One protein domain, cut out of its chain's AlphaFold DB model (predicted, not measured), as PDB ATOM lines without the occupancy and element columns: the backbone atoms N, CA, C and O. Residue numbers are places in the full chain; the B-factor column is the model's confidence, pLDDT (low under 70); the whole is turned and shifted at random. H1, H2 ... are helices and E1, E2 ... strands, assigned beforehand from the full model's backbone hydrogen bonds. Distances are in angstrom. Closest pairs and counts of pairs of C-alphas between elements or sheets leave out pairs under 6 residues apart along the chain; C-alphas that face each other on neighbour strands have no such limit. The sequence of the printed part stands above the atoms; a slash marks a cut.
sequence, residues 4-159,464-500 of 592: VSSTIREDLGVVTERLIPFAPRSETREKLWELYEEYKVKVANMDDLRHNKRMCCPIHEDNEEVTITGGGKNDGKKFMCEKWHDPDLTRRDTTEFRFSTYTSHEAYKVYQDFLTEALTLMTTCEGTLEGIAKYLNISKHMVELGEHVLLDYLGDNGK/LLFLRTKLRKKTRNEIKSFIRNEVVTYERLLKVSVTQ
ATOM      1  N   VAL A   4     305.768 432.610 449.700       30.80
ATOM      2  CA  VAL A   4     306.810 433.391 450.381       30.80
ATOM      3  C   VAL A   4     306.440 433.690 451.843       30.80
ATOM      4  O   VAL A   4     307.281 433.582 452.724       30.80
ATOM      5  N   SER A   5     305.173 433.994 452.146       30.11
ATOM      6  CA  SER A   5     304.708 434.271 453.514       30.11
ATOM      7  C   SER A   5     304.612 433.021 454.397       30.11
ATOM      8  O   SER A   5     304.671 433.163 455.621       30.11
ATOM      9  N   SER A   6     304.429 431.829 453.817       33.41
ATOM     10  CA  SER A   6     304.463 430.564 454.564       33.41
ATOM     11  C   SER A   6     305.900 430.131 454.845       33.41
ATOM     12  O   SER A   6     306.203 429.818 455.991       33.41
ATOM     13  N   THR A   7     306.804 430.255 453.866       39.44
ATOM     14  CA  THR A   7     308.239 429.965 454.038       39.44
ATOM     15  C   THR A   7     308.886 430.905 455.063       39.44
ATOM     16  O   THR A   7     309.639 430.467 455.924       39.44
ATOM     17  N   ILE A   8     308.500 432.188 455.068       37.06
ATOM     18  CA  ILE A   8     308.955 433.183 456.054       37.06
ATOM     19  C   ILE A   8     308.559 432.815 457.499       37.06
ATOM     20  O   ILE A   8     309.312 433.084 458.436       37.06
ATOM     21  N   ARG A   9     307.378 432.214 457.712       41.00
ATOM     22  CA  ARG A   9     306.936 431.780 459.052       41.00
ATOM     23  C   ARG A   9     307.640 430.507 459.512       41.00
ATOM     24  O   ARG A   9     307.921 430.389 460.704       41.00
ATOM     25  N   GLU A  10     307.926 429.594 458.589       46.91
ATOM     26  CA  GLU A  10     308.709 428.387 458.864       46.91
ATOM     27  C   GLU A  10     310.150 428.745 459.235       46.91
ATOM     28  O   GLU A  10     310.624 428.302 460.278       46.91
ATOM     29  N   ASP A  11     310.802 429.638 458.487       42.66
ATOM     30  CA  ASP A  11     312.172 430.077 458.772       42.66
ATOM     31  C   ASP A  11     312.295 430.774 460.132       42.66
ATOM     32  O   ASP A  11     313.248 430.525 460.864       42.66
ATOM     33  N   LEU A  12     311.316 431.593 460.532       45.56
ATOM     34  CA  LEU A  12     311.336 432.254 461.841       45.56
ATOM     35  C   LEU A  12     311.133 431.262 463.004       45.56
ATOM     36  O   LEU A  12     311.805 431.377 464.030       45.56
ATOM     37  N   GLY A  13     310.242 430.275 462.837       47.75
ATOM     38  CA  GLY A  13     310.059 429.181 463.800       47.75
ATOM     39  C   GLY A  13     311.330 428.344 463.948       47.75
ATOM     40  O   GLY A  13     311.782 428.044 465.054       47.75
ATOM     41  N   VAL A  14     311.989 428.101 462.824       49.72
ATOM     42  CA  VAL A  14     313.260 427.400 462.721       49.72
ATOM     43  C   VAL A  14     314.419 428.210 463.323       49.72
ATOM     44  O   VAL A  14     315.281 427.634 463.975       49.72
ATOM     45  N   VAL A  15     314.442 429.540 463.204       45.28
ATOM     46  CA  VAL A  15     315.415 430.423 463.882       45.28
ATOM     47  C   VAL A  15     315.250 430.364 465.406       45.28
ATOM     48  O   VAL A  15     316.247 430.306 466.127       45.28
ATOM     49  N   THR A  16     314.009 430.313 465.904       51.50
ATOM     50  CA  THR A  16     313.728 430.136 467.339       51.50
ATOM     51  C   THR A  16     314.028 428.729 467.864       51.50
ATOM     52  O   THR A  16     314.299 428.584 469.053       51.50
ATOM     53  N   GLU A  17     314.031 427.709 467.002       47.53
ATOM     54  CA  GLU A  17     314.454 426.338 467.335       47.53
ATOM     55  C   GLU A  17     315.975 426.121 467.194       47.53
ATOM     56  O   GLU A  17     316.557 425.318 467.922       47.53
ATOM     57  N   ARG A  18     316.647 426.834 466.275       46.97
ATOM     58  CA  ARG A  18     318.081 426.676 465.941       46.97
ATOM     59  C   ARG A  18     319.038 427.344 466.937       46.97
ATOM     60  O   ARG A  18     320.221 427.006 466.938       46.97
ATOM     61  N   LEU A  19     318.553 428.248 467.786       47.19
ATOM     62  CA  LEU A  19     319.299 428.863 468.890       47.19
ATOM     63  C   LEU A  19     318.720 428.362 470.226       47.19
ATOM     64  O   LEU A  19     317.749 428.907 470.739       47.19
ATOM     65  N   ILE A  20     319.287 427.294 470.788       50.16
ATOM     66  CA  ILE A  20     318.926 426.775 472.123       50.16
ATOM     67  C   ILE A  20     319.772 427.539 473.169       50.16
ATOM     68  O   ILE A  20     320.979 427.626 472.930       50.16
ATOM     69  N   PRO A  21     319.239 428.054 474.313       43.41
ATOM     70  CA  PRO A  21     318.066 427.554 475.046       43.41
ATOM     71  C   PRO A  21     317.007 428.590 475.506       43.41
ATOM     72  O   PRO A  21     317.300 429.743 475.802       43.41
ATOM     73  N   PHE A  22     315.789 428.070 475.719       36.75
ATOM     74  CA  PHE A  22     314.575 428.696 476.273       36.75
ATOM     75  C   PHE A  22     313.917 429.780 475.414       36.75
ATOM     76  O   PHE A  22     314.553 430.722 474.963       36.75
ATOM     77  N   ALA A  23     312.601 429.619 475.223       42.09
ATOM     78  CA  ALA A  23     311.726 430.463 474.415       42.09
ATOM     79  C   ALA A  23     312.190 431.937 474.392       42.09
ATOM     80  O   ALA A  23     312.100 432.612 475.423       42.09
ATOM     81  N   PRO A  24     312.688 432.442 473.246       44.66
ATOM     82  CA  PRO A  24     313.250 433.781 473.177       44.66
ATOM     83  C   PRO A  24     312.183 434.798 473.583       44.66
ATOM     84  O   PRO A  24     311.052 434.753 473.078       44.66
ATOM     85  N   ARG A  25     312.542 435.690 474.519       44.69
ATOM     86  CA  ARG A  25     311.700 436.813 474.962       44.69
ATOM     87  C   ARG A  25     311.347 437.686 473.750       44.69
ATOM     88  O   ARG A  25     312.058 437.655 472.747       44.69
ATOM     89  N   SER A  26     310.263 438.456 473.816       45.88
ATOM     90  CA  SER A  26     309.809 439.321 472.708       45.88
ATOM     91  C   SER A  26     310.932 440.198 472.138       45.88
ATOM     92  O   SER A  26     311.133 440.211 470.930       45.88
ATOM     93  N   GLU A  27     311.743 440.801 473.008       48.94
ATOM     94  CA  GLU A  27     312.921 441.600 472.632       48.94
ATOM     95  C   GLU A  27     313.980 440.796 471.858       48.94
ATOM     96  O   GLU A  27     314.644 441.312 470.961       48.94
ATOM     97  N   THR A  28     314.154 439.510 472.178       46.50
ATOM     98  CA  THR A  28     315.049 438.609 471.440       46.50
ATOM     99  C   THR A  28     314.477 438.286 470.058       46.50
ATOM    100  O   THR A  28     315.233 438.190 469.099       46.50
ATOM    101  N   ARG A  29     313.150 438.158 469.925       50.94
ATOM    102  CA  ARG A  29     312.482 437.883 468.640       50.94
ATOM    103  C   ARG A  29     312.533 439.071 467.680       50.94
ATOM    104  O   ARG A  29     312.725 438.859 466.489       50.94
ATOM    105  N   GLU A  30     312.401 440.297 468.182       56.00
ATOM    106  CA  GLU A  30     312.558 441.514 467.368       56.00
ATOM    107  C   GLU A  30     313.993 441.654 466.842       56.00
ATOM    108  O   GLU A  30     314.195 441.849 465.646       56.00
ATOM    109  N   LYS A  31     314.999 441.400 467.691       55.41
ATOM    110  CA  LYS A  31     316.413 441.370 467.273       55.41
ATOM    111  C   LYS A  31     316.700 440.308 466.208       55.41
ATOM    112  O   LYS A  31     317.514 440.543 465.320       55.41
ATOM    113  N   LEU A  32     316.042 439.147 466.284       53.00
ATOM    114  CA  LEU A  32     316.151 438.082 465.276       53.00
ATOM    115  C   LEU A  32     315.526 438.475 463.927       53.00
ATOM    116  O   LEU A  32     315.994 438.017 462.886       53.00
ATOM    117  N   TRP A  33     314.510 439.341 463.935       55.41
ATOM    118  CA  TRP A  33     313.896 439.884 462.722       55.41
ATOM    119  C   TRP A  33     314.779 440.916 462.014       55.41
ATOM    120  O   TRP A  33     314.933 440.847 460.797       55.41
ATOM    121  N   GLU A  34     315.408 441.828 462.757       61.00
ATOM    122  CA  GLU A  34     316.394 442.771 462.198       61.00
ATOM    123  C   GLU A  34     317.567 442.024 461.542       61.00
ATOM    124  O   GLU A  34     317.975 442.315 460.419       61.00
ATOM    125  N   LEU A  35     318.053 440.995 462.235       59.50
ATOM    126  CA  LEU A  35     319.076 440.056 461.781       59.50
ATOM    127  C   LEU A  35     318.729 439.368 460.442       59.50
ATOM    128  O   LEU A  35     319.604 439.147 459.604       59.50
ATOM    129  N   TYR A  36     317.454 439.046 460.221       56.97
ATOM    130  CA  TYR A  36     316.984 438.355 459.019       56.97
ATOM    131  C   TYR A  36     316.994 439.238 457.760       56.97
ATOM    132  O   TYR A  36     317.392 438.778 456.687       56.97
ATOM    133  N   GLU A  37     316.602 440.510 457.866       62.72
ATOM    134  CA  GLU A  37     316.651 441.433 456.721       62.72
ATOM    135  C   GLU A  37     318.101 441.771 456.332       62.72
ATOM    136  O   GLU A  37     318.427 441.814 455.145       62.72
ATOM    137  N   GLU A  38     319.011 441.887 457.307       62.47
ATOM    138  CA  GLU A  38     320.456 441.992 457.047       62.47
ATOM    139  C   GLU A  38     321.000 440.754 456.310       62.47
ATOM    140  O   GLU A  38     321.835 440.867 455.408       62.47
ATOM    141  N   TYR A  39     320.527 439.561 456.678       60.34
ATOM    142  CA  TYR A  39     320.944 438.303 456.063       60.34
ATOM    143  C   TYR A  39     320.516 438.194 454.589       60.34
ATOM    144  O   TYR A  39     321.324 437.782 453.754       60.34
ATOM    145  N   LYS A  40     319.302 438.635 454.226       63.97
ATOM    146  CA  LYS A  40     318.850 438.669 452.820       63.97
ATOM    147  C   LYS A  40     319.785 439.469 451.914       63.97
ATOM    148  O   LYS A  40     320.079 439.030 450.804       63.97
ATOM    149  N   VAL A  41     320.275 440.617 452.390       64.88
ATOM    150  CA  VAL A  41     321.216 441.463 451.636       64.88
ATOM    151  C   VAL A  41     322.538 440.728 451.390       64.88
ATOM    152  O   VAL A  41     323.090 440.795 450.295       64.88
ATOM    153  N   LYS A  42     323.025 439.954 452.367       64.56
ATOM    154  CA  LYS A  42     324.271 439.178 452.232       64.56
ATOM    155  C   LYS A  42     324.143 437.995 451.268       64.56
ATOM    156  O   LYS A  42     325.104 437.671 450.573       64.56
ATOM    157  N   VAL A  43     322.971 437.361 451.197       61.19
ATOM    158  CA  VAL A  43     322.703 436.281 450.230       61.19
ATOM    159  C   VAL A  43     322.715 436.809 448.791       61.19
ATOM    160  O   VAL A  43     323.258 436.139 447.918       61.19
ATOM    161  N   ALA A  44     322.231 438.031 448.543       62.97
ATOM    162  CA  ALA A  44     322.310 438.647 447.215       62.97
ATOM    163  C   ALA A  44     323.768 438.807 446.725       62.97
ATOM    164  O   ALA A  44     324.067 438.505 445.571       62.97
ATOM    165  N   ASN A  45     324.704 439.147 447.621       64.50
ATOM    166  CA  ASN A  45     326.133 439.232 447.285       64.50
ATOM    167  C   ASN A  45     326.729 437.870 446.863       64.50
ATOM    168  O   ASN A  45     327.655 437.817 446.054       64.50
ATOM    169  N   MET A  46     326.208 436.751 447.388       64.69
ATOM    170  CA  MET A  46     326.619 435.399 446.972       64.69
ATOM    171  C   MET A  46     326.136 435.051 445.561       64.69
ATOM    172  O   MET A  46     326.834 434.337 444.834       64.69
ATOM    173  N   ASP A  47     324.967 435.548 445.162       65.12
ATOM    174  CA  ASP A  47     324.463 435.370 443.801       65.12
ATOM    175  C   ASP A  47     325.274 436.206 442.805       65.12
ATOM    176  O   ASP A  47     325.633 435.700 441.736       65.12
ATOM    177  N   ASP A  48     325.682 437.420 443.176       67.19
ATOM    178  CA  ASP A  48     326.575 438.250 442.359       67.19
ATOM    179  C   ASP A  48     327.929 437.565 442.102       67.19
ATOM    180  O   ASP A  48     328.432 437.589 440.974       67.19
ATOM    181  N   LEU A  49     328.485 436.848 443.090       70.12
ATOM    182  CA  LEU A  49     329.708 436.051 442.909       70.12
ATOM    183  C   LEU A  49     329.569 434.978 441.820       70.12
ATOM    184  O   LEU A  49     330.519 434.699 441.089       70.12
ATOM    185  N   ARG A  50     328.401 434.345 441.692       67.31
ATOM    186  CA  ARG A  50     328.191 433.268 440.708       67.31
ATOM    187  C   ARG A  50     328.048 433.804 439.288       67.31
ATOM    188  O   ARG A  50     328.486 433.158 438.335       67.31
ATOM    189  N   HIS A  51     327.470 434.994 439.145       68.19
ATOM    190  CA  HIS A  51     327.194 435.599 437.844       68.19
ATOM    191  C   HIS A  51     328.329 436.500 437.341       68.19
ATOM    192  O   HIS A  51     328.388 436.800 436.142       68.19
ATOM    193  N   ASN A  52     329.266 436.889 438.212       66.38
ATOM    194  CA  ASN A  52     330.371 437.749 437.823       66.38
ATOM    195  C   ASN A  52     331.331 437.045 436.837       66.38
ATOM    196  O   ASN A  52     331.811 435.922 437.031       66.38
ATOM    197  N   LYS A  53     331.589 437.711 435.705       65.56
ATOM    198  CA  LYS A  53     332.467 437.215 434.634       65.56
ATOM    199  C   LYS A  53     333.923 437.651 434.800       65.56
ATOM    200  O   LYS A  53     334.771 437.066 434.129       65.56
ATOM    201  N   ARG A  54     334.207 438.627 435.665       78.62
ATOM    202  CA  ARG A  54     335.555 439.125 435.966       78.62
ATOM    203  C   ARG A  54     335.774 439.095 437.472       78.62
ATOM    204  O   ARG A  54     335.131 439.852 438.187       78.62
ATOM    205  N   MET A  55     336.672 438.224 437.912       86.69
ATOM    206  CA  MET A  55     337.069 438.103 439.314       86.69
ATOM    207  C   MET A  55     338.481 438.623 439.501       86.69
ATOM    208  O   MET A  55     339.314 438.456 438.607       86.69
ATOM    209  N   CYS A  56     338.742 439.211 440.661       89.06
ATOM    210  CA  CYS A  56     340.050 439.744 440.997       89.06
ATOM    211  C   CYS A  56     340.903 438.696 441.727       89.06
ATOM    212  O   CYS A  56     340.397 437.852 442.481       89.06
ATOM    213  N   CYS A  57     342.213 438.750 441.482       87.44
ATOM    214  CA  CYS A  57     343.198 437.984 442.227       87.44
ATOM    215  C   CYS A  57     343.059 438.324 443.719       87.44
ATOM    216  O   CYS A  57     343.042 439.505 444.066       87.44
ATOM    217  N   PRO A  58     342.983 437.337 444.628       85.94
ATOM    218  CA  PRO A  58     342.878 437.623 446.052       85.94
ATOM    219  C   PRO A  58     344.134 438.297 446.627       85.94
ATOM    220  O   PRO A  58     344.048 438.880 447.695       85.94
ATOM    221  N   ILE A  59     345.285 438.237 445.956       83.94
ATOM    222  CA  ILE A  59     346.532 438.834 446.456       83.94
ATOM    223  C   ILE A  59     346.734 440.248 445.897       83.94
ATOM    224  O   ILE A  59     347.075 441.150 446.649       83.94
ATOM    225  N   HIS A  60     346.505 440.452 444.596       86.19
ATOM    226  CA  HIS A  60     346.674 441.767 443.956       86.19
ATOM    227  C   HIS A  60     345.434 442.662 444.042       86.19
ATOM    228  O   HIS A  60     345.523 443.846 443.754       86.19
ATOM    229  N   GLU A  61     344.284 442.105 444.429       89.25
ATOM    230  CA  GLU A  61     342.995 442.808 444.555       89.25
ATOM    231  C   GLU A  61     342.458 443.418 443.249       89.25
ATOM    232  O   GLU A  61     341.469 444.151 443.247       89.25
ATOM    233  N   ASP A  62     343.050 443.050 442.115       88.44
ATOM    234  CA  ASP A  62     342.650 443.468 440.777       88.44
ATOM    235  C   ASP A  62     342.543 442.270 439.816       88.44
ATOM    236  O   ASP A  62     342.864 441.127 440.156       88.44
ATOM    237  N   ASN A  63     342.022 442.518 438.615       88.38
ATOM    238  CA  ASN A  63     341.840 441.504 437.574       88.38
ATOM    239  C   ASN A  63     342.757 441.708 436.359       88.38
ATOM    240  O   ASN A  63     342.504 441.134 435.294       88.38
ATOM    241  N   GLU A  64     343.803 442.521 436.496       85.81
ATOM    242  CA  GLU A  64     344.806 442.689 435.454       85.81
ATOM    243  C   GLU A  64     345.604 441.385 435.331       85.81
ATOM    244  O   GLU A  64     346.014 440.793 436.326       85.81
ATOM    245  N   GLU A  65     345.792 440.906 434.098       87.88
ATOM    246  CA  GLU A  65     346.481 439.634 433.813       87.88
ATOM    247  C   GLU A  65     345.813 438.393 434.447       87.88
ATOM    248  O   GLU A  65     346.441 437.350 434.642       87.88
ATOM    249  N   VAL A  66     344.508 438.479 434.742       89.19
ATOM    250  CA  VAL A  66     343.700 437.334 435.171       89.19
ATOM    251  C   VAL A  66     342.991 436.698 433.977       89.19
ATOM    252  O   VAL A  66     342.139 437.312 433.328       89.19
ATOM    253  N   THR A  67     343.269 435.418 433.732       89.50
ATOM    254  CA  THR A  67     342.645 434.626 432.665       89.50
ATOM    255  C   THR A  67     341.745 433.523 433.226       89.50
ATOM    256  O   THR A  67     341.984 432.958 434.295       89.50
ATOM    257  N   ILE A  68     340.655 433.207 432.516       88.50
ATOM    258  CA  ILE A  68     339.752 432.102 432.876       88.50
ATOM    259  C   ILE A  68     340.343 430.807 432.323       88.50
ATOM    260  O   ILE A  68     340.465 430.649 431.112       88.50
ATOM    261  N   THR A  69     340.654 429.859 433.203       87.00
ATOM    262  CA  THR A  69     341.298 428.588 432.834       87.00
ATOM    263  C   THR A  69     340.329 427.411 432.745       87.00
ATOM    264  O   THR A  69     340.687 426.357 432.224       87.00
ATOM    265  N   GLY A  70     339.088 427.561 433.220       85.88
ATOM    266  CA  GLY A  70     338.044 426.550 433.034       85.88
ATOM    267  C   GLY A  70     336.865 426.657 433.998       85.88
ATOM    268  O   GLY A  70     336.747 427.604 434.777       85.88
ATOM    269  N   GLY A  71     335.988 425.651 433.951       82.31
ATOM    270  CA  GLY A  71     334.863 425.492 434.877       82.31
ATOM    271  C   GLY A  71     335.286 424.929 436.241       82.31
ATOM    272  O   GLY A  71     336.166 424.068 436.349       82.31
ATOM    273  N   GLY A  72     334.662 425.438 437.299       72.81
ATOM    274  CA  GLY A  72     334.729 424.946 438.674       72.81
ATOM    275  C   GLY A  72     333.498 424.110 439.050       72.81
ATOM    276  O   GLY A  72     332.668 423.782 438.209       72.81
ATOM    277  N   LYS A  73     333.382 423.746 440.334       70.44
ATOM    278  CA  LYS A  73     332.172 423.096 440.874       70.44
ATOM    279  C   LYS A  73     331.043 424.127 441.033       70.44
ATOM    280  O   LYS A  73     331.338 425.290 441.301       70.44
ATOM    281  N   ASN A  74     329.784 423.685 440.946       67.56
ATOM    282  CA  ASN A  74     328.580 424.493 441.205       67.56
ATOM    283  C   ASN A  74     328.581 425.833 440.444       67.56
ATOM    284  O   ASN A  74     328.595 426.890 441.073       67.56
ATOM    285  N   ASP A  75     328.681 425.778 439.113       73.06
ATOM    286  CA  ASP A  75     328.716 426.937 438.197       73.06
ATOM    287  C   ASP A  75     329.853 427.951 438.426       73.06
ATOM    288  O   ASP A  75     329.919 428.996 437.778       73.06
ATOM    289  N   GLY A  76     330.805 427.631 439.308       78.06
ATOM    290  CA  GLY A  76     332.001 428.433 439.523       78.06
ATOM    291  C   GLY A  76     332.969 428.373 438.341       78.06
ATOM    292  O   GLY A  76     332.892 427.506 437.470       78.06
ATOM    293  N   LYS A  77     333.948 429.274 438.339       85.19
ATOM    294  CA  LYS A  77     335.042 429.333 437.361       85.19
ATOM    295  C   LYS A  77     336.391 429.199 438.054       85.19
ATOM    296  O   LYS A  77     336.519 429.465 439.250       85.19
ATOM    297  N   LYS A  78     337.387 428.769 437.287       88.44
ATOM    298  CA  LYS A  78     338.799 428.751 437.670       88.44
ATOM    299  C   LYS A  78     339.529 429.854 436.920       88.44
ATOM    300  O   LYS A  78     339.279 430.073 435.735       88.44
ATOM    301  N   PHE A  79     340.426 430.513 437.627       89.06
ATOM    302  CA  PHE A  79     341.174 431.668 437.172       89.06
ATOM    303  C   PHE A  79     342.662 431.445 437.424       89.06
ATOM    304  O   PHE A  79     343.047 430.676 438.312       89.06
ATOM    305  N   MET A  80     343.489 432.113 436.636       89.19
ATOM    306  CA  MET A  80     344.931 432.170 436.812       89.19
ATOM    307  C   MET A  80     345.356 433.628 436.737       89.19
ATOM    308  O   MET A  80     344.966 434.319 435.803       89.19
ATOM    309  N   CYS A  81     346.087 434.085 437.747       89.12
ATOM    310  CA  CYS A  81     346.742 435.383 437.743       89.12
ATOM    311  C   CYS A  81     348.180 435.191 437.250       89.12
ATOM    312  O   CYS A  81     348.916 434.379 437.822       89.12
ATOM    313  N   GLU A  82     348.545 435.901 436.183       87.50
ATOM    314  CA  GLU A  82     349.867 435.820 435.543       87.50
ATOM    315  C   GLU A  82     350.881 436.816 436.136       87.50
ATOM    316  O   GLU A  82     352.083 436.679 435.896       87.50
ATOM    317  N   LYS A  83     350.424 437.740 436.997       88.12
ATOM    318  CA  LYS A  83     351.303 438.597 437.803       88.12
ATOM    319  C   LYS A  83     352.234 437.756 438.679       88.12
ATOM    320  O   LYS A  83     351.916 436.633 439.073       88.12
ATOM    321  N   TRP A  84     353.380 438.323 439.047       85.75
ATOM    322  CA  TRP A  84     354.313 437.662 439.959       85.75
ATOM    323  C   TRP A  84     353.711 437.532 441.369       85.75
ATOM    324  O   TRP A  84     353.211 438.511 441.931       85.75
ATOM    325  N   HIS A  85     353.784 436.328 441.937       81.88
ATOM    326  CA  HIS A  85     353.415 436.035 443.321       81.88
ATOM    327  C   HIS A  85     354.618 435.466 444.057       81.88
ATOM    328  O   HIS A  85     355.315 434.604 443.518       81.88
ATOM    329  N   ASP A  86     354.811 435.910 445.295       79.38
ATOM    330  CA  ASP A  86     355.856 435.393 446.170       79.38
ATOM    331  C   ASP A  86     355.566 433.917 446.543       79.38
ATOM    332  O   ASP A  86     354.510 433.619 447.128       79.38
ATOM    333  N   PRO A  87     356.458 432.970 446.188       74.19
ATOM    334  CA  PRO A  87     356.355 431.564 446.578       74.19
ATOM    335  C   PRO A  87     356.234 431.351 448.091       74.19
ATOM    336  O   PRO A  87     355.483 430.470 448.516       74.19
ATOM    337  N   ASP A  88     356.894 432.183 448.902       70.56
ATOM    338  CA  ASP A  88     356.867 432.072 450.365       70.56
ATOM    339  C   ASP A  88     355.506 432.512 450.925       70.56
ATOM    340  O   ASP A  88     354.950 431.867 451.821       70.56
ATOM    341  N   LEU A  89     354.910 433.556 450.337       68.88
ATOM    342  CA  LEU A  89     353.567 434.030 450.685       68.88
ATOM    343  C   LEU A  89     352.481 433.025 450.276       68.88
ATOM    344  O   LEU A  89     351.525 432.787 451.013       68.88
ATOM    345  N   THR A  90     352.614 432.434 449.087       67.12
ATOM    346  CA  THR A  90     351.613 431.508 448.533       67.12
ATOM    347  C   THR A  90     351.810 430.059 448.974       67.12
ATOM    348  O   THR A  90     350.905 429.244 448.768       67.12
ATOM    349  N   ARG A  91     352.965 429.739 449.579       67.19
ATOM    350  CA  ARG A  91     353.423 428.382 449.920       67.19
ATOM    351  C   ARG A  91     353.363 427.427 448.723       67.19
ATOM    352  O   ARG A  91     352.933 426.279 448.853       67.19
ATOM    353  N   ARG A  92     353.725 427.919 447.537       67.06
ATOM    354  CA  ARG A  92     353.706 427.155 446.281       67.06
ATOM    355  C   ARG A  92     355.057 427.236 445.599       67.06
ATOM    356  O   ARG A  92     355.662 428.294 445.553       67.06
ATOM    357  N   ASP A  93     355.440 426.151 444.939       65.81
ATOM    358  CA  ASP A  93     356.690 426.063 444.172       65.81
ATOM    359  C   ASP A  93     356.656 426.863 442.848       65.81
ATOM    360  O   ASP A  93     357.559 426.750 442.019       65.81
ATOM    361  N   THR A  94     355.593 427.638 442.599       69.62
ATOM    362  CA  THR A  94     355.334 428.317 441.322       69.62
ATOM    363  C   THR A  94     354.892 429.759 441.528       69.62
ATOM    364  O   THR A  94     354.080 430.035 442.407       69.62
ATOM    365  N   THR A  95     355.316 430.651 440.630       71.50
ATOM    366  CA  THR A  95     354.884 432.061 440.591       71.50
ATOM    367  C   THR A  95     353.493 432.257 439.975       71.50
ATOM    368  O   THR A  95     352.907 433.327 440.121       71.50
ATOM    369  N   GLU A  96     352.955 431.240 439.288       72.88
ATOM    370  CA  GLU A  96     351.579 431.230 438.777       72.88
ATOM    371  C   GLU A  96     350.576 430.997 439.912       72.88
ATOM    372  O   GLU A  96     350.631 429.985 440.622       72.88
ATOM    373  N   PHE A  97     349.584 431.880 440.040       82.94
ATOM    374  CA  PHE A  97     348.576 431.756 441.087       82.94
ATOM    375  C   PHE A  97     347.201 431.409 440.527       82.94
ATOM    376  O   PHE A  97     346.517 432.209 439.890       82.94
ATOM    377  N   ARG A  98     346.766 430.179 440.807       85.06
ATOM    378  CA  ARG A  98     345.422 429.702 440.469       85.06
ATOM    379  C   ARG A  98     344.450 429.927 441.615       85.06
ATOM    380  O   ARG A  98     344.730 429.508 442.743       85.06
ATOM    381  N   PHE A  99     343.289 430.481 441.279       85.12
ATOM    382  CA  PHE A  99     342.169 430.707 442.185       85.12
ATOM    383  C   PHE A  99     340.831 430.368 441.509       85.12
ATOM    384  O   PHE A  99     340.776 429.961 440.350       85.12
ATOM    385  N   SER A 100     339.733 430.451 442.251       85.94
ATOM    386  CA  SER A 100     338.385 430.145 441.773       85.94
ATOM    387  C   SER A 100     337.410 431.254 442.135       85.94
ATOM    388  O   SER A 100     337.733 432.122 442.942       85.94
ATOM    389  N   THR A 101     336.185 431.177 441.613       82.25
ATOM    390  CA  THR A 101     335.060 432.015 442.061       82.25
ATOM    391  C   THR A 101     334.981 432.098 443.586       82.25
ATOM    392  O   THR A 101     334.820 433.187 444.114       82.25
ATOM    393  N   TYR A 102     335.187 430.977 444.287       81.69
ATOM    394  CA  TYR A 102     335.079 430.856 445.746       81.69
ATOM    395  C   TYR A 102     336.373 431.192 446.507       81.69
ATOM    396  O   TYR A 102     336.429 431.057 447.723       81.69
ATOM    397  N   THR A 103     337.437 431.590 445.815       83.06
ATOM    398  CA  THR A 103     338.707 432.008 446.433       83.06
ATOM    399  C   THR A 103     339.234 433.291 445.785       83.06
ATOM    400  O   THR A 103     340.440 433.519 445.765       83.06
ATOM    401  N   SER A 104     338.337 434.067 445.176       85.62
ATOM    402  CA  SER A 104     338.589 435.377 444.573       85.62
ATOM    403  C   SER A 104     338.560 436.472 445.637       85.62
ATOM    404  O   SER A 104     338.004 436.259 446.716       85.62
ATOM    405  N   HIS A 105     339.107 437.648 445.333       86.12
ATOM    406  CA  HIS A 105     339.017 438.812 446.223       86.12
ATOM    407  C   HIS A 105     337.563 439.121 446.629       86.12
ATOM    408  O   HIS A 105     337.259 439.370 447.797       86.12
ATOM    409  N   GLU A 106     336.633 439.029 445.678       85.81
ATOM    410  CA  GLU A 106     335.207 439.228 445.911       85.81
ATOM    411  C   GLU A 106     334.635 438.183 446.880       85.81
ATOM    412  O   GLU A 106     333.850 438.526 447.765       85.81
ATOM    413  N   ALA A 107     335.053 436.918 446.767       83.25
ATOM    414  CA  ALA A 107     334.631 435.879 447.705       83.25
ATOM    415  C   ALA A 107     335.109 436.173 449.130       83.25
ATOM    416  O   ALA A 107     334.333 436.033 450.069       83.25
ATOM    417  N   TYR A 108     336.345 436.649 449.294       83.81
ATOM    418  CA  TYR A 108     336.881 437.038 450.601       83.81
ATOM    419  C   TYR A 108     336.126 438.215 451.234       83.81
ATOM    420  O   TYR A 108     335.904 438.206 452.445       83.81
ATOM    421  N   LYS A 109     335.649 439.181 450.438       83.62
ATOM    422  CA  LYS A 109     334.755 440.249 450.928       83.62
ATOM    423  C   LYS A 109     333.436 439.692 451.462       83.62
ATOM    424  O   LYS A 109     333.001 440.067 452.547       83.62
ATOM    425  N   VAL A 110     332.834 438.743 450.745       82.12
ATOM    426  CA  VAL A 110     331.616 438.068 451.215       82.12
ATOM    427  C   VAL A 110     331.896 437.248 452.476       82.12
ATOM    428  O   VAL A 110     331.134 437.297 453.439       82.12
ATOM    429  N   TYR A 111     333.027 436.545 452.529       86.19
ATOM    430  CA  TYR A 111     333.461 435.800 453.710       86.19
ATOM    431  C   TYR A 111     333.623 436.697 454.933       86.19
ATOM    432  O   TYR A 111     333.118 436.346 455.997       86.19
ATOM    433  N   GLN A 112     334.230 437.874 454.782       87.25
ATOM    434  CA  GLN A 112     334.347 438.858 455.856       87.25
ATOM    435  C   GLN A 112     332.976 439.228 456.452       87.25
ATOM    436  O   GLN A 112     332.830 439.254 457.677       87.25
ATOM    437  N   ASP A 113     331.950 439.442 455.621       83.88
ATOM    438  CA  ASP A 113     330.591 439.777 456.079       83.88
ATOM    439  C   ASP A 113     329.928 438.643 456.881       83.88
ATOM    440  O   ASP A 113     329.218 438.904 457.864       83.88
ATOM    441  N   PHE A 114     330.139 437.390 456.464       83.69
ATOM    442  CA  PHE A 114     329.605 436.204 457.142       83.69
ATOM    443  C   PHE A 114     330.349 435.899 458.443       83.69
ATOM    444  O   PHE A 114     329.711 435.629 459.460       83.69
ATOM    445  N   LEU A 115     331.682 435.984 458.442       88.12
ATOM    446  CA  LEU A 115     332.509 435.763 459.631       88.12
ATOM    447  C   LEU A 115     332.263 436.827 460.701       88.12
ATOM    448  O   LEU A 115     332.139 436.495 461.880       88.12
ATOM    449  N   THR A 116     332.114 438.090 460.286       90.06
ATOM    450  CA  THR A 116     331.758 439.186 461.196       90.06
ATOM    451  C   THR A 116     330.438 438.897 461.902       90.06
ATOM    452  O   THR A 116     330.332 439.050 463.121       90.06
ATOM    453  N   GLU A 117     329.430 438.429 461.162       85.44
ATOM    454  CA  GLU A 117     328.137 438.081 461.753       85.44
ATOM    455  C   GLU A 117     328.234 436.864 462.667       85.44
ATOM    456  O   GLU A 117     327.664 436.875 463.752       85.44
ATOM    457  N   ALA A 118     328.979 435.835 462.263       85.06
ATOM    458  CA  ALA A 118     329.149 434.625 463.054       85.06
ATOM    459  C   ALA A 118     329.762 434.929 464.431       85.06
ATOM    460  O   ALA A 118     329.210 434.524 465.453       85.06
ATOM    461  N   LEU A 119     330.858 435.693 464.471       87.31
ATOM    462  CA  LEU A 119     331.510 436.116 465.716       87.31
ATOM    463  C   LEU A 119     330.635 437.081 466.533       87.31
ATOM    464  O   LEU A 119     330.587 436.989 467.763       87.31
ATOM    465  N   THR A 120     329.870 437.952 465.868       86.12
ATOM    466  CA  THR A 120     328.890 438.818 466.541       86.12
ATOM    467  C   THR A 120     327.812 437.984 467.230       86.12
ATOM    468  O   THR A 120     327.562 438.180 468.416       86.12
ATOM    469  N   LEU A 121     327.219 437.010 466.533       79.12
ATOM    470  CA  LEU A 121     326.190 436.116 467.071       79.12
ATOM    471  C   LEU A 121     326.716 435.250 468.220       79.12
ATOM    472  O   LEU A 121     326.009 435.070 469.214       79.12
ATOM    473  N   MET A 122     327.960 434.762 468.130       79.00
ATOM    474  CA  MET A 122     328.621 434.071 469.246       79.00
ATOM    475  C   MET A 122     328.719 434.973 470.482       79.00
ATOM    476  O   MET A 122     328.464 434.519 471.595       79.00
ATOM    477  N   THR A 123     329.026 436.259 470.291       79.44
ATOM    478  CA  THR A 123     329.182 437.232 471.383       79.44
ATOM    479  C   THR A 123     327.847 437.649 471.999       79.44
ATOM    480  O   THR A 123     327.720 437.714 473.220       79.44
ATOM    481  N   THR A 124     326.849 437.963 471.169       75.19
ATOM    482  CA  THR A 124     325.588 438.567 471.628       75.19
ATOM    483  C   THR A 124     324.548 437.544 472.058       75.19
ATOM    484  O   THR A 124     323.707 437.855 472.899       75.19
ATOM    485  N   CYS A 125     324.570 436.350 471.461       68.56
ATOM    486  CA  CYS A 125     323.522 435.345 471.631       68.56
ATOM    487  C   CYS A 125     324.020 434.047 472.277       68.56
ATOM    488  O   CYS A 125     323.198 433.167 472.511       68.56
ATOM    489  N   GLU A 126     325.330 433.903 472.534       67.31
ATOM    490  CA  GLU A 126     325.943 432.669 473.064       67.31
ATOM    491  C   GLU A 126     325.520 431.416 472.250       67.31
ATOM    492  O   GLU A 126     325.355 430.321 472.786       67.31
ATOM    493  N   GLY A 127     325.289 431.591 470.940       67.12
ATOM    494  CA  GLY A 127     324.761 430.548 470.061       67.12
ATOM    495  C   GLY A 127     325.777 429.438 469.792       67.12
ATOM    496  O   GLY A 127     326.972 429.690 469.641       67.12
ATOM    497  N   THR A 128     325.296 428.198 469.664       73.62
ATOM    498  CA  THR A 128     326.156 427.068 469.284       73.62
ATOM    499  C   THR A 128     326.690 427.245 467.861       73.62
ATOM    500  O   THR A 128     326.012 427.828 467.014       73.62
ATOM    501  N   LEU A 129     327.876 426.700 467.547       73.62
ATOM    502  CA  LEU A 129     328.412 426.776 466.177       73.62
ATOM    503  C   LEU A 129     327.442 426.195 465.148       73.62
ATOM    504  O   LEU A 129     327.292 426.738 464.061       73.62
ATOM    505  N   GLU A 130     326.783 425.087 465.492       74.62
ATOM    506  CA  GLU A 130     325.793 424.462 464.623       74.62
ATOM    507  C   GLU A 130     324.558 425.352 464.450       74.62
ATOM    508  O   GLU A 130     324.066 425.494 463.332       74.62
ATOM    509  N   GLY A 131     324.091 425.994 465.525       75.31
ATOM    510  CA  GLY A 131     323.001 426.963 465.467       75.31
ATOM    511  C   GLY A 131     323.339 428.156 464.576       75.31
ATOM    512  O   GLY A 131     322.552 428.513 463.705       75.31
ATOM    513  N   ILE A 132     324.542 428.715 464.722       77.69
ATOM    514  CA  ILE A 132     325.028 429.850 463.926       77.69
ATOM    515  C   ILE A 132     325.240 429.457 462.462       77.69
ATOM    516  O   ILE A 132     324.797 430.178 461.573       77.69
ATOM    517  N   ALA A 133     325.850 428.301 462.193       76.56
ATOM    518  CA  ALA A 133     326.031 427.786 460.836       76.56
ATOM    519  C   ALA A 133     324.681 427.593 460.130       76.56
ATOM    520  O   ALA A 133     324.495 428.050 459.003       76.56
ATOM    521  N   LYS A 134     323.706 426.982 460.820       73.69
ATOM    522  CA  LYS A 134     322.338 426.813 460.309       73.69
ATOM    523  C   LYS A 134     321.598 428.141 460.154       73.69
ATOM    524  O   LYS A 134     320.765 428.251 459.261       73.69
ATOM    525  N   TYR A 135     321.851 429.116 461.026       72.25
ATOM    526  CA  TYR A 135     321.245 430.446 460.957       72.25
ATOM    527  C   TYR A 135     321.745 431.219 459.732       72.25
ATOM    528  O   TYR A 135     320.951 431.720 458.946       72.25
ATOM    529  N   LEU A 136     323.062 431.243 459.535       71.75
ATOM    530  CA  LEU A 136     323.711 431.932 458.420       71.75
ATOM    531  C   LEU A 136     323.702 431.119 457.116       71.75
ATOM    532  O   LEU A 136     324.240 431.585 456.118       71.75
ATOM    533  N   ASN A 137     323.136 429.907 457.117       71.94
ATOM    534  CA  ASN A 137     323.160 428.964 455.994       71.94
ATOM    535  C   ASN A 137     324.567 428.759 455.396       71.94
ATOM    536  O   ASN A 137     324.756 428.689 454.180       71.94
ATOM    537  N   ILE A 138     325.568 428.680 456.270       73.56
ATOM    538  CA  ILE A 138     326.964 428.423 455.912       73.56
ATOM    539  C   ILE A 138     327.406 427.078 456.477       73.56
ATOM    540  O   ILE A 138     326.778 426.501 457.367       73.56
ATOM    541  N   SER A 139     328.512 426.549 455.958       76.69
ATOM    542  CA  SER A 139     329.092 425.329 456.512       76.69
ATOM    543  C   SER A 139     329.625 425.578 457.926       76.69
ATOM    544  O   SER A 139     330.081 426.673 458.254       76.69
ATOM    545  N   LYS A 140     329.649 424.533 458.762       76.12
ATOM    546  CA  LYS A 140     330.308 424.597 460.076       76.12
ATOM    547  C   LYS A 140     331.777 425.029 459.956       76.12
ATOM    548  O   LYS A 140     332.236 425.826 460.761       76.12
ATOM    549  N   HIS A 141     332.467 424.576 458.907       78.06
ATOM    550  CA  HIS A 141     333.850 424.962 458.611       78.06
ATOM    551  C   HIS A 141     334.024 426.464 458.382       78.06
ATOM    552  O   HIS A 141     335.055 427.019 458.737       78.06
ATOM    553  N   MET A 142     333.012 427.137 457.830       78.12
ATOM    554  CA  MET A 142     333.037 428.588 457.684       78.12
ATOM    555  C   MET A 142     332.995 429.286 459.046       78.12
ATOM    556  O   MET A 142     333.672 430.283 459.251       78.12
ATOM    557  N   VAL A 143     332.241 428.749 460.006       79.31
ATOM    558  CA  VAL A 143     332.216 429.291 461.372       79.31
ATOM    559  C   VAL A 143     333.535 428.997 462.103       79.31
ATOM    560  O   VAL A 143     334.062 429.877 462.777       79.31
ATOM    561  N   GLU A 144     334.101 427.800 461.915       79.88
ATOM    562  CA  GLU A 144     335.428 427.413 462.431       79.88
ATOM    563  C   GLU A 144     336.548 428.309 461.859       79.88
ATOM    564  O   GLU A 144     337.472 428.676 462.576       79.88
ATOM    565  N   LEU A 145     336.445 428.763 460.603       82.19
ATOM    566  CA  LEU A 145     337.376 429.753 460.047       82.19
ATOM    567  C   LEU A 145     337.348 431.075 460.835       82.19
ATOM    568  O   LEU A 145     338.395 431.676 461.057       82.19
ATOM    569  N   GLY A 146     336.174 431.503 461.310       83.19
ATOM    570  CA  GLY A 146     336.047 432.678 462.179       83.19
ATOM    571  C   GLY A 146     336.753 432.507 463.524       83.19
ATOM    572  O   GLY A 146     337.378 433.451 464.004       83.19
ATOM    573  N   GLU A 147     336.710 431.301 464.098       81.81
ATOM    574  CA  GLU A 147     337.479 430.950 465.300       81.81
ATOM    575  C   GLU A 147     338.983 431.102 465.041       81.81
ATOM    576  O   GLU A 147     339.672 431.771 465.806       81.81
ATOM    577  N   HIS A 148     339.486 430.546 463.936       82.81
ATOM    578  CA  HIS A 148     340.907 430.628 463.591       82.81
ATOM    579  C   HIS A 148     341.383 432.065 463.354       82.81
ATOM    580  O   HIS A 148     342.460 432.435 463.813       82.81
ATOM    581  N   VAL A 149     340.572 432.891 462.688       86.69
ATOM    582  CA  VAL A 149     340.879 434.311 462.469       86.69
ATOM    583  C   VAL A 149     340.946 435.078 463.792       86.69
ATOM    584  O   VAL A 149     341.844 435.893 463.985       86.69
ATOM    585  N   LEU A 150     340.040 434.805 464.731       87.19
ATOM    586  CA  LEU A 150     340.087 435.445 466.044       87.19
ATOM    587  C   LEU A 150     341.249 434.929 466.905       87.19
ATOM    588  O   LEU A 150     341.858 435.710 467.628       87.19
ATOM    589  N   LEU A 151     341.613 433.652 466.804       84.62
ATOM    590  CA  LEU A 151     342.802 433.122 467.476       84.62
ATOM    591  C   LEU A 151     344.096 433.748 466.952       84.62
ATOM    592  O   LEU A 151     344.961 434.079 467.756       84.62
ATOM    593  N   ASP A 152     344.211 433.965 465.641       85.44
ATOM    594  CA  ASP A 152     345.351 434.685 465.060       85.44
ATOM    595  C   ASP A 152     345.411 436.135 465.582       85.44
ATOM    596  O   ASP A 152     346.467 436.572 466.032       85.44
ATOM    597  N   TYR A 153     344.269 436.837 465.674       86.81
ATOM    598  CA  TYR A 153     344.198 438.160 466.319       86.81
ATOM    599  C   TYR A 153     344.682 438.144 467.776       86.81
ATOM    600  O   TYR A 153     345.415 439.042 468.194       86.81
ATOM    601  N   LEU A 154     344.286 437.134 468.556       83.31
ATOM    602  CA  LEU A 154     344.712 436.986 469.951       83.31
ATOM    603  C   LEU A 154     346.190 436.598 470.074       83.31
ATOM    604  O   LEU A 154     346.819 436.947 471.068       83.31
ATOM    605  N   GLY A 155     346.764 435.917 469.081       78.75
ATOM    606  CA  GLY A 155     348.203 435.659 469.021       78.75
ATOM    607  C   GLY A 155     349.022 436.950 468.955       78.75
ATOM    608  O   GLY A 155     350.051 437.054 469.626       78.75
ATOM    609  N   ASP A 156     348.517 437.938 468.210       78.12
ATOM    610  CA  ASP A 156     349.142 439.253 468.048       78.12
ATOM    611  C   ASP A 156     348.876 440.188 469.248       78.12
ATOM    612  O   ASP A 156     349.765 440.933 469.649       78.12
ATOM    613  N   ASN A 157     347.670 440.141 469.836       75.00
ATOM    614  CA  ASN A 157     347.177 441.146 470.802       75.00
ATOM    615  C   ASN A 157     346.898 440.602 472.215       75.00
ATOM    616  O   ASN A 157     346.388 441.308 473.075       75.00
ATOM    617  N   GLY A 158     347.157 439.322 472.472       71.12
ATOM    618  CA  GLY A 158     346.872 438.677 473.757       71.12
ATOM    619  C   GLY A 158     348.044 438.705 474.731       71.12
ATOM    620  O   GLY A 158     348.063 437.895 475.655       71.12
ATOM    621  N   LYS A 159     349.070 439.536 474.507       74.38
ATOM    622  CA  LYS A 159     350.345 439.495 475.253       74.38
ATOM    623  C   LYS A 159     350.697 440.802 475.964       74.38
ATOM    624  O   LYS A 159     351.835 440.926 476.416       74.38
ATOM    625  N   LEU A 464     335.958 432.379 473.396       79.69
ATOM    626  CA  LEU A 464     334.763 432.700 474.175       79.69
ATOM    627  C   LEU A 464     335.083 433.553 475.398       79.69
ATOM    628  O   LEU A 464     334.282 434.423 475.752       79.69
ATOM    629  N   LEU A 465     336.236 433.328 476.034       80.56
ATOM    630  CA  LEU A 465     336.666 434.171 477.135       80.56
ATOM    631  C   LEU A 465     336.852 435.617 476.666       80.56
ATOM    632  O   LEU A 465     336.290 436.522 477.285       80.56
ATOM    633  N   PHE A 466     337.565 435.835 475.562       85.88
ATOM    634  CA  PHE A 466     337.768 437.160 474.979       85.88
ATOM    635  C   PHE A 466     336.451 437.857 474.620       85.88
ATOM    636  O   PHE A 466     336.187 438.968 475.084       85.88
ATOM    637  N   LEU A 467     335.576 437.181 473.870       83.31
ATOM    638  CA  LEU A 467     334.280 437.737 473.468       83.31
ATOM    639  C   LEU A 467     333.439 438.129 474.695       83.31
ATOM    640  O   LEU A 467     332.834 439.203 474.741       83.31
ATOM    641  N   ARG A 468     333.434 437.288 475.737       79.50
ATOM    642  CA  ARG A 468     332.635 437.521 476.944       79.50
ATOM    643  C   ARG A 468     333.192 438.620 477.845       79.50
ATOM    644  O   ARG A 468     332.408 439.311 478.495       79.50
ATOM    645  N   THR A 469     334.510 438.742 477.934       78.50
ATOM    646  CA  THR A 469     335.171 439.686 478.847       78.50
ATOM    647  C   THR A 469     335.326 441.067 478.223       78.50
ATOM    648  O   THR A 469     334.952 442.046 478.869       78.50
ATOM    649  N   LYS A 470     335.788 441.149 476.966       83.00
ATOM    650  CA  LYS A 470     336.084 442.416 476.281       83.00
ATOM    651  C   LYS A 470     334.892 442.979 475.504       83.00
ATOM    652  O   LYS A 470     334.672 444.186 475.513       83.00
ATOM    653  N   LEU A 471     334.095 442.128 474.847       83.06
ATOM    654  CA  LEU A 471     333.080 442.595 473.886       83.06
ATOM    655  C   LEU A 471     331.637 442.575 474.406       83.06
ATOM    656  O   LEU A 471     330.829 443.381 473.962       83.06
ATOM    657  N   ARG A 472     331.290 441.719 475.375       76.12
ATOM    658  CA  ARG A 472     329.894 441.526 475.834       76.12
ATOM    659  C   ARG A 472     329.174 442.795 476.305       76.12
ATOM    660  O   ARG A 472     327.950 442.855 476.231       76.12
ATOM    661  N   LYS A 473     329.904 443.769 476.854       78.88
ATOM    662  CA  LYS A 473     329.321 445.026 477.355       78.88
ATOM    663  C   LYS A 473     329.084 446.066 476.255       78.88
ATOM    664  O   LYS A 473     328.419 447.061 476.524       78.88
ATOM    665  N   LYS A 474     329.621 445.838 475.056       82.88
ATOM    666  CA  LYS A 474     329.507 446.746 473.915       82.88
ATOM    667  C   LYS A 474     328.171 446.570 473.198       82.88
ATOM    668  O   LYS A 474     327.526 445.521 473.278       82.88
ATOM    669  N   THR A 475     327.753 447.601 472.475       85.25
ATOM    670  CA  THR A 475     326.594 447.512 471.588       85.25
ATOM    671  C   THR A 475     326.900 446.584 470.412       85.25
ATOM    672  O   THR A 475     328.047 446.392 470.013       85.25
ATOM    673  N   ARG A 476     325.863 446.009 469.794       82.19
ATOM    674  CA  ARG A 476     326.048 445.119 468.637       82.19
ATOM    675  C   ARG A 476     326.800 445.796 467.483       82.19
ATOM    676  O   ARG A 476     327.585 445.133 466.813       82.19
ATOM    677  N   ASN A 477     326.584 447.093 467.267       85.56
ATOM    678  CA  ASN A 477     327.256 447.847 466.207       85.56
ATOM    679  C   ASN A 477     328.745 448.049 466.506       85.56
ATOM    680  O   ASN A 477     329.565 447.865 465.612       85.56
ATOM    681  N   GLU A 478     329.100 448.345 467.757       87.25
ATOM    682  CA  GLU A 478     330.498 448.412 468.201       87.25
ATOM    683  C   GLU A 478     331.194 447.056 468.037       87.25
ATOM    684  O   GLU A 478     332.293 446.994 467.490       87.25
ATOM    685  N   ILE A 479     330.528 445.962 468.430       87.69
ATOM    686  CA  ILE A 479     331.035 444.593 468.261       87.69
ATOM    687  C   ILE A 479     331.279 444.290 466.779       87.69
ATOM    688  O   ILE A 479     332.373 443.866 466.416       87.69
ATOM    689  N   LYS A 480     330.288 444.539 465.912       88.06
ATOM    690  CA  LYS A 480     330.411 444.321 464.462       88.06
ATOM    691  C   LYS A 480     331.550 445.141 463.861       88.06
ATOM    692  O   LYS A 480     332.326 444.603 463.080       88.06
ATOM    693  N   SER A 481     331.644 446.422 464.218       91.06
ATOM    694  CA  SER A 481     332.684 447.325 463.719       91.06
ATOM    695  C   SER A 481     334.074 446.840 464.121       91.06
ATOM    696  O   SER A 481     334.945 446.707 463.268       91.06
ATOM    697  N   PHE A 482     334.261 446.503 465.399       92.06
ATOM    698  CA  PHE A 482     335.518 445.953 465.902       92.06
ATOM    699  C   PHE A 482     335.881 444.639 465.198       92.06
ATOM    700  O   PHE A 482     336.974 444.503 464.659       92.06
ATOM    701  N   ILE A 483     334.948 443.684 465.133       92.12
ATOM    702  CA  ILE A 483     335.206 442.389 464.496       92.12
ATOM    703  C   ILE A 483     335.560 442.572 463.017       92.12
ATOM    704  O   ILE A 483     336.485 441.928 462.536       92.12
ATOM    705  N   ARG A 484     334.862 443.445 462.290       91.56
ATOM    706  CA  ARG A 484     335.127 443.664 460.865       91.56
ATOM    707  C   ARG A 484     336.485 444.321 460.619       91.56
ATOM    708  O   ARG A 484     337.193 443.906 459.704       91.56
ATOM    709  N   ASN A 485     336.811 445.347 461.401       91.62
ATOM    710  CA  ASN A 485     337.939 446.234 461.117       91.62
ATOM    711  C   ASN A 485     339.248 445.774 461.767       91.62
ATOM    712  O   ASN A 485     340.302 446.042 461.210       91.62
ATOM    713  N   GLU A 486     339.184 445.063 462.897       90.69
ATOM    714  CA  GLU A 486     340.369 444.656 463.671       90.69
ATOM    715  C   GLU A 486     340.623 443.145 463.617       90.69
ATOM    716  O   GLU A 486     341.768 442.688 463.570       90.69
ATOM    717  N   VAL A 487     339.553 442.340 463.628       90.75
ATOM    718  CA  VAL A 487     339.662 440.876 463.735       90.75
ATOM    719  C   VAL A 487     339.677 440.232 462.353       90.75
ATOM    720  O   VAL A 487     340.664 439.610 461.969       90.75
ATOM    721  N   VAL A 488     338.598 440.396 461.591       91.19
ATOM    722  CA  VAL A 488     338.369 439.768 460.284       91.19
ATOM    723  C   VAL A 488     338.861 440.687 459.169       91.19
ATOM    724  O   VAL A 488     338.145 440.968 458.212       91.19
ATOM    725  N   THR A 489     340.088 441.191 459.286       91.06
ATOM    726  CA  THR A 489     340.705 441.967 458.206       91.06
ATOM    727  C   THR A 489     340.947 441.076 456.992       91.06
ATOM    728  O   THR A 489     341.110 439.857 457.109       91.06
ATOM    729  N   TYR A 490     340.960 441.683 455.809       86.50
ATOM    730  CA  TYR A 490     341.196 440.962 454.561       86.50
ATOM    731  C   TYR A 490     342.542 440.218 454.583       86.50
ATOM    732  O   TYR A 490     342.601 439.023 454.296       86.50
ATOM    733  N   GLU A 491     343.597 440.899 455.037       84.94
ATOM    734  CA  GLU A 491     344.944 440.344 455.194       84.94
ATOM    735  C   GLU A 491     344.976 439.141 456.144       84.94
ATOM    736  O   GLU A 491     345.528 438.094 455.799       84.94
ATOM    737  N   ARG A 492     344.338 439.242 457.320       87.69
ATOM    738  CA  ARG A 492     344.310 438.133 458.282       87.69
ATOM    739  C   ARG A 492     343.506 436.953 457.754       87.69
ATOM    740  O   ARG A 492     343.925 435.804 457.896       87.69
ATOM    741  N   LEU A 493     342.367 437.223 457.120       85.94
ATOM    742  CA  LEU A 493     341.539 436.183 456.526       85.94
ATOM    743  C   LEU A 493     342.303 435.417 455.437       85.94
ATOM    744  O   LEU A 493     342.235 434.189 455.420       85.94
ATOM    745  N   LEU A 494     343.064 436.116 454.587       79.31
ATOM    746  CA  LEU A 494     343.955 435.499 453.602       79.31
ATOM    747  C   LEU A 494     345.082 434.696 454.248       79.31
ATOM    748  O   LEU A 494     345.335 433.564 453.843       79.31
ATOM    749  N   LYS A 495     345.758 435.256 455.254       80.31
ATOM    750  CA  LYS A 495     346.823 434.564 455.988       80.31
ATOM    751  C   LYS A 495     346.305 433.232 456.524       80.31
ATOM    752  O   LYS A 495     346.892 432.192 456.241       80.31
ATOM    753  N   VAL A 496     345.181 433.243 457.236       79.19
ATOM    754  CA  VAL A 496     344.598 432.044 457.857       79.19
ATOM    755  C   VAL A 496     344.130 431.042 456.796       79.19
ATOM    756  O   VAL A 496     344.399 429.853 456.929       79.19
ATOM    757  N   SER A 497     343.492 431.492 455.711       74.75
ATOM    758  CA  SER A 497     342.967 430.597 454.668       74.75
ATOM    759  C   SER A 497     344.041 429.994 453.750       74.75
ATOM    760  O   SER A 497     343.849 428.889 453.243       74.75
ATOM    761  N   VAL A 498     345.148 430.706 453.507       64.06
ATOM    762  CA  VAL A 498     346.241 430.282 452.611       64.06
ATOM    763  C   VAL A 498     347.276 429.443 453.355       64.06
ATOM    764  O   VAL A 498     347.786 428.465 452.810       64.06
ATOM    765  N   THR A 499     347.589 429.790 454.605       54.41
ATOM    766  CA  THR A 499     348.599 429.060 455.386       54.41
ATOM    767  C   THR A 499     348.094 427.716 455.914       54.41
ATOM    768  O   THR A 499     348.902 426.816 456.150       54.41
ATOM    769  N   GLN A 500     346.782 427.535 456.064       52.72
ATOM    770  CA  GLN A 500     346.208 426.344 456.687       52.72
ATOM    771  C   GLN A 500     345.601 425.398 455.638       52.72
ATOM    772  O   GLN A 500     344.442 425.509 455.241       52.72
TER     773      GLN A 500
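What this domain is: This is residues 4 to 159 and 464 to 500 of the 592 residues of an uncharacterized protein of candidate division MSBL1 archaeon SCGC-AAA259E19 (UniProt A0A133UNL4). A flat cluster of crossed helices is gathered round H4, with the long helix H2 running beside part of it and a small three-stranded sheet, with no helix on it, at one end of the whole. H5, H6, H7, H8 and H9 pack on H4, and far from the sheet residues 4 to 10 of H1 stick out. The printed part has 193 residues, with nine named helices and three named strands in the order H1 H2 E1 E2 H3 E3 H4 H5 H6 H7 H8 H9; the class is mostly helix. The sheet, in the order E1, E2, E3, is antiparallel. The whole is compact, with a radius of gyration of the C-alphas of 18.5 A, and spans 55 by 49 by 23 A.

How they stand to each other: H1, residues 4 to 18, touches H5, residues 129 to 135, with residues 15 to 18 alone; the closest C-alphas are those of Arg 18 and Gly 131, 5.0 A apart. H2, residues 26 to 51, touches the hub H4, residues 105 to 125, with residues 42 to 49 alone, at a shallow tilt of 13 degrees, opposite ways; the closest C-alphas are those of Asn 45 and Val 110, 6.8 A apart. E1, residues 66 to 71, and E2, residues 77 to 81, form a hairpin, with N 67 and O 80 within hydrogen-bond range at 2.9 A. E3, residues 97 to 100, is antiparallel to E2, with N 79 and O 99 at 2.8 A. H3, residues 87 to 90, is close to but not clearly touching H9, residues 490 to 499; the closest C-alphas are those of Thr 90 and Val 498, 6.9 A apart. H4 touches H5, H9, H6 of residues 140 to 157, H7 of residues 464 to 471 and H8 of residues 476 to 487. With H6 it is about perpendicular at 84 degrees, the closest C-alphas being those of Leu 115 and Gly 146, 5.3 A apart. With H8 it makes a steep tilt of 47 degrees, the closest C-alphas being those of Thr 116 and Arg 484, 5.6 A apart. Every O i to N i+4 pair is within hydrogen-bond range in H4 to H9, against 10 of 11 in H1 and 19 of 22 in H2; H3 is too short for such a pair, and of its 1 O i to N i+3 pair 0 are within range.

Where its parts are: H1 begins with C-alpha 4 at (306.810, 433.391, 450.381) and is 20.4 A long. H2 measures 39.1 A, H4 30.0 A and H6 26.0 A. H9 ends with C-alpha 499 at (348.599, 429.060, 455.386).

The domain as a whole: The C-alphas farthest apart, those of Ser 26 and Asp 93, are 56.5 A apart. Residues 160 to 463 are not printed, and C-alphas 159 and 464 are 17.0 A apart across this cut. The link from H2 to E1, 14 residues, is long. The mean pLDDT of the printed part is 73.8; 62 residues are under 70, among them residues 4 to 48.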